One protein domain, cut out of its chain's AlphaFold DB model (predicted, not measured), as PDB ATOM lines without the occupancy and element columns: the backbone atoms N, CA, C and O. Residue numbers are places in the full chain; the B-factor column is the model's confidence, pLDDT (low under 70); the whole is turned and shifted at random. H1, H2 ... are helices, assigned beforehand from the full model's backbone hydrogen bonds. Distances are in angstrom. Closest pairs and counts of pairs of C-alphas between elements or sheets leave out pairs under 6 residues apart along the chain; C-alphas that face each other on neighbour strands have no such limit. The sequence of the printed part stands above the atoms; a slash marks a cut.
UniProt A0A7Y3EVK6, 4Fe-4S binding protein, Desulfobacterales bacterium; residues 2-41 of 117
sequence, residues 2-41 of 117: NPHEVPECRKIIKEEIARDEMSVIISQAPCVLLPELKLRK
ATOM      1  N   ASN A   2     -40.499  46.584  50.199       92.06
ATOM      2  CA  ASN A   2     -39.406  46.291  51.131       92.06
ATOM      3  C   ASN A   2     -39.061  44.789  51.062       92.06
ATOM      4  O   ASN A   2     -39.897  43.986  51.476       92.06
ATOM      5  N   PRO A   3     -37.862  44.393  50.593       89.19
ATOM      6  CA  PRO A   3     -37.476  42.986  50.427       89.19
ATOM      7  C   PRO A   3     -37.469  42.172  51.730       89.19
ATOM      8  O   PRO A   3     -37.481  40.944  51.676       89.19
ATOM      9  N   HIS A   4     -37.436  42.821  52.897       89.75
ATOM     10  CA  HIS A   4     -37.471  42.137  54.192       89.75
ATOM     11  C   HIS A   4     -38.887  41.702  54.604       89.75
ATOM     12  O   HIS A   4     -39.039  40.746  55.367       89.75
ATOM     13  N   GLU A   5     -39.921  42.305  54.011       91.81
ATOM     14  CA  GLU A   5     -41.323  41.908  54.168       91.81
ATOM     15  C   GLU A   5     -41.674  40.792  53.171       91.81
ATOM     16  O   GLU A   5     -42.377  40.995  52.177       91.81
ATOM     17  N   VAL A   6     -41.133  39.592  53.413       91.44
ATOM     18  CA  VAL A   6     -41.205  38.443  52.486       91.44
ATOM     19  C   VAL A   6     -42.638  38.092  52.046       91.44
ATOM     20  O   VAL A   6     -42.832  37.862  50.846       91.44
ATOM     21  N   PRO A   7     -43.654  38.039  52.939       91.00
ATOM     22  CA  PRO A   7     -45.021  37.717  52.528       91.00
ATOM     23  C   PRO A   7     -45.601  38.741  51.546       91.00
ATOM     24  O   PRO A   7     -46.157  38.348  50.519       91.00
ATOM     25  N   GLU A   8     -45.412  40.032  51.824       93.25
ATOM     26  CA  GLU A   8     -45.918  41.120  50.983       93.25
ATOM     27  C   GLU A   8     -45.169  41.179  49.649       93.25
ATOM     28  O   GLU A   8     -45.789  41.248  48.591       93.25
ATOM     29  N   CYS A   9     -43.840  41.031  49.666       94.12
ATOM     30  CA  CYS A   9     -43.054  40.939  48.437       94.12
ATOM     31  C   CYS A   9     -43.531  39.795  47.541       94.12
ATOM     32  O   CYS A   9     -43.712  39.985  46.342       94.12
ATOM     33  N   ARG A  10     -43.771  38.605  48.106       93.38
ATOM     34  CA  ARG A  10     -44.268  37.456  47.337       93.38
ATOM     35  C   ARG A  10     -45.657  37.712  46.759       93.38
ATOM     36  O   ARG A  10     -45.926  37.240  45.656       93.38
ATOM     37  N   LYS A  11     -46.532  38.392  47.498       96.25
ATOM     38  CA  LYS A  11     -47.869  38.767  47.029       96.25
ATOM     39  C   LYS A  11     -47.766  39.711  45.828       96.25
ATOM     40  O   LYS A  11     -48.231  39.340  44.758       96.25
ATOM     41  N   ILE A  12     -47.051  40.828  45.971       97.19
ATOM     42  CA  ILE A  12     -46.893  41.834  44.909       97.19
ATOM     43  C   ILE A  12     -46.217  41.233  43.673       97.19
ATOM     44  O   ILE A  12     -46.685  41.427  42.560       97.19
ATOM     45  N   ILE A  13     -45.154  40.439  43.847       96.19
ATOM     46  CA  ILE A  13     -44.485  39.777  42.715       96.19
ATOM     47  C   ILE A  13     -45.463  38.883  41.945       96.19
ATOM     48  O   ILE A  13     -45.446  38.879  40.720       96.19
ATOM     49  N   LYS A  14     -46.320  38.122  42.635       97.38
ATOM     50  CA  LYS A  14     -47.316  37.271  41.970       97.38
ATOM     51  C   LYS A  14     -48.390  38.079  41.252       97.38
ATOM     52  O   LYS A  14     -48.789  37.678  40.167       97.38
ATOM     53  N   GLU A  15     -48.856  39.160  41.871       97.25
ATOM     54  CA  GLU A  15     -49.846  40.064  41.282       97.25
ATOM     55  C   GLU A  15     -49.302  40.679  39.990       97.25
ATOM     56  O   GLU A  15     -49.941  40.564  38.952       97.25
ATOM     57  N   GLU A  16     -48.085  41.222  40.018       97.25
ATOM     58  CA  GLU A  16     -47.471  41.870  38.854       97.25
ATOM     59  C   GLU A  16     -47.038  40.876  37.762       97.25
ATOM     60  O   GLU A  16     -47.103  41.211  36.587       97.25
ATOM     61  N   ILE A  17     -46.663  39.635  38.108       97.00
ATOM     62  CA  ILE A  17     -46.421  38.568  37.112       97.00
ATOM     63  C   ILE A  17     -47.712  38.169  36.381       97.00
ATOM     64  O   ILE A  17     -47.651  37.718  35.241       97.00
ATOM     65  N   ALA A  18     -48.867  38.281  37.037       97.50
ATOM     66  CA  ALA A  18     -50.154  37.900  36.463       97.50
ATOM     67  C   ALA A  18     -50.788  39.002  35.593       97.50
ATOM     68  O   ALA A  18     -51.849  38.762  35.018       97.50
ATOM     69  N   ARG A  19     -50.187  40.197  35.516       97.12
ATOM     70  CA  ARG A  19     -50.676  41.295  34.671       97.12
ATOM     71  C   ARG A  19     -50.214  41.101  33.228       97.12
ATOM     72  O   ARG A  19     -49.091  40.680  32.978       97.12
ATOM     73  N   ASP A  20     -51.067  41.493  32.285       96.69
ATOM     74  CA  ASP A  20     -50.766  41.458  30.845       96.69
ATOM     75  C   ASP A  20     -49.890  42.640  30.374       96.69
ATOM     76  O   ASP A  20     -49.545  42.743  29.196       96.69
ATOM     77  N   GLU A  21     -49.533  43.555  31.278       96.12
ATOM     78  CA  GLU A  21     -48.730  44.747  30.999       96.12
ATOM     79  C   GLU A  21     -47.350  44.688  31.667       96.12
ATOM     80  O   GLU A  21     -47.077  43.862  32.534       96.12
ATOM     81  N   MET A  22     -46.452  45.586  31.256       96.00
ATOM     82  CA  MET A  22     -45.112  45.666  31.832       96.00
ATOM     83  C   MET A  22     -45.140  46.314  33.218       96.00
ATOM     84  O   MET A  22     -45.565  47.460  33.370       96.00
ATOM     85  N   SER A  23     -44.546  45.625  34.188       96.50
ATOM     86  CA  SER A  23     -44.414  46.101  35.564       96.50
ATOM     87  C   SER A  23     -42.955  46.254  35.987       96.50
ATOM     88  O   SER A  23     -42.084  45.479  35.595       96.50
ATOM     89  N   VAL A  24     -42.686  47.243  36.845       96.56
ATOM     90  CA  VAL A  24     -41.373  47.455  37.474       96.56
ATOM     91  C   VAL A  24     -41.527  47.391  38.989       96.56
ATOM     92  O   VAL A  24     -42.207  48.217  39.592       96.56
ATOM     93  N   ILE A  25     -40.846  46.435  39.621       95.81
ATOM     94  CA  ILE A  25     -40.802  46.304  41.080       95.81
ATOM     95  C   ILE A  25     -39.443  46.789  41.579       95.81
ATOM     96  O   ILE A  25     -38.420  46.143  41.364       95.81
ATOM     97  N   ILE A  26     -39.431  47.915  42.295       95.88
ATOM     98  CA  ILE A  26     -38.214  48.449  42.918       95.88
ATOM     99  C   ILE A  26     -38.124  47.943  44.360       95.88
ATOM    100  O   ILE A  26     -38.987  48.239  45.195       95.88
ATOM    101  N   SER A  27     -37.072  47.178  44.652       94.19
ATOM    102  CA  SER A  27     -36.711  46.767  46.010       94.19
ATOM    103  C   SER A  27     -36.093  47.951  46.758       94.19
ATOM    104  O   SER A  27     -35.065  48.477  46.337       94.19
ATOM    105  N   GLN A  28     -36.730  48.397  47.840       93.75
ATOM    106  CA  GLN A  28     -36.303  49.551  48.632       93.75
ATOM    107  C   GLN A  28     -36.025  49.122  50.075       93.75
ATOM    108  O   GLN A  28     -36.944  48.877  50.855       93.75
ATOM    109  N   ALA A  29     -34.741  49.027  50.407       91.06
ATOM    110  CA  ALA A  29     -34.199  48.831  51.747       91.06
ATOM    111  C   ALA A  29     -32.746  49.347  51.765       91.06
ATOM    112  O   ALA A  29     -32.112  49.400  50.706       91.06
ATOM    113  N   PRO A  30     -32.198  49.735  52.929       89.94
ATOM    114  CA  PRO A  30     -30.808  50.169  53.017       89.94
ATOM    115  C   PRO A  30     -29.852  49.028  52.630       89.94
ATOM    116  O   PRO A  30     -29.999  47.889  53.074       89.94
ATOM    117  N   CYS A  31     -28.859  49.327  51.791       86.50
ATOM    118  CA  CYS A  31     -27.876  48.338  51.359       86.50
ATOM    119  C   CYS A  31     -26.992  47.917  52.540       86.50
ATOM    120  O   CYS A  31     -26.390  48.765  53.191       86.50
ATOM    121  N   VAL A  32     -26.848  46.606  52.778       85.50
ATOM    122  CA  VAL A  32     -26.017  46.046  53.869       85.50
ATOM    123  C   VAL A  32     -24.557  46.517  53.830       85.50
ATOM    124  O   VAL A  32     -23.847  46.445  54.827       85.50
ATOM    125  N   LEU A  33     -24.101  47.012  52.676       88.56
ATOM    126  CA  LEU A  33     -22.746  47.518  52.484       88.56
ATOM    127  C   LEU A  33     -22.552  48.972  52.934       88.56
ATOM    128  O   LEU A  33     -21.402  49.423  52.967       88.56
ATOM    129  N   LEU A  34     -23.631  49.685  53.275       91.69
ATOM    130  CA  LEU A  34     -23.572  51.058  53.773       91.69
ATOM    131  C   LEU A  34     -22.786  51.133  55.095       91.69
ATOM    132  O   LEU A  34     -22.919  50.227  55.927       91.69
ATOM    133  N   PRO A  35     -21.977  52.188  55.319       91.94
ATOM    134  CA  PRO A  35     -21.179  52.333  56.537       91.94
ATOM    135  C   PRO A  35     -22.010  52.230  57.818       91.94
ATOM    136  O   PRO A  35     -21.619  51.532  58.751       91.94
ATOM    137  N   GLU A  36     -23.192  52.843  57.841       90.88
ATOM    138  CA  GLU A  36     -24.078  52.853  59.008       90.88
ATOM    139  C   GLU A  36     -24.585  51.440  59.328       90.88
ATOM    140  O   GLU A  36     -24.705  51.065  60.493       90.88
ATOM    141  N   LEU A  37     -24.822  50.618  58.296       87.62
ATOM    142  CA  LEU A  37     -25.230  49.224  58.470       87.62
ATOM    143  C   LEU A  37     -24.074  48.286  58.819       87.62
ATOM    144  O   LEU A  37     -24.328  47.250  59.430       87.62
ATOM    145  N   LYS A  38     -22.830  48.624  58.471       85.12
ATOM    146  CA  LYS A  38     -21.637  47.873  58.899       85.12
ATOM    147  C   LYS A  38     -21.263  48.154  60.350       85.12
ATOM    148  O   LYS A  38     -20.774  47.266  61.037       85.12
ATOM    149  N   LEU A  39     -21.475  49.391  60.798       88.38
ATOM    150  CA  LEU A  39     -21.191  49.821  62.167       88.38
ATOM    151  C   LEU A  39     -22.298  49.426  63.152       88.38
ATOM    152  O   LEU A  39     -22.069  49.432  64.363       88.38
ATOM    153  N   ARG A  40     -23.495  49.074  62.658       86.69
ATOM    154  CA  ARG A  40     -24.577  48.590  63.519       86.69
ATOM    155  C   ARG A  40     -24.158  47.291  64.206       86.69
ATOM    156  O   ARG A  40     -23.581  46.404  63.584       86.69
ATOM    157  N   LYS A  41     -24.531  47.150  65.476       86.25
ATOM    158  CA  LYS A  41     -24.460  45.869  66.186       86.25
ATOM    159  C   LYS A  41     -25.765  45.112  65.916       86.25
ATOM    160  O   LYS A  41     -26.798  45.555  66.423       86.25
TER     161      LYS A  41
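What this domain is: This is residues 2 to 41 of the 117 residues of the protein "4Fe-4S binding protein" of Desulfobacterales bacterium (UniProt A0A7Y3EVK6). One helix, H1, is followed by a long unnamed stretch that turns and folds back past it, then runs on as an arm to a one-turn helix, H2, far from H1. Residues 17 to 22, at the turn, and residues 31 to 41, at the far end, stick out. The printed part has 40 residues with two named helices, H1 then H2, and no named strand; its class is all helix, with 17 residues in named elements, under half. It is extended, with a radius of gyration of the C-alphas of 14.1 A, and the arm makes much of the length in its spans of 44 by 19 by 8 A.

How they stand to each other: H1, residues 6 to 17, and H2, residues 35 to 39, are apart, with no C-alpha of the one within 8 A of the other. In both helices every O i to N i+4 pair is within hydrogen-bond range.

Where its parts are: H1 measures 16.2 A from C-alpha 6 at (-41.205, 38.443, 52.486) to C-alpha 17. H2 measures 6.2 A and ends with C-alpha 39 at (-21.191, 49.821, 62.167).

The domain as a whole: The C-alphas of Asp 20 and Lys 41 are the two farthest apart, 44.3 A. The link from H1 to H2, 17 residues, is long. The printed part has no cut, and no printed residue is under 70 in pLDDT.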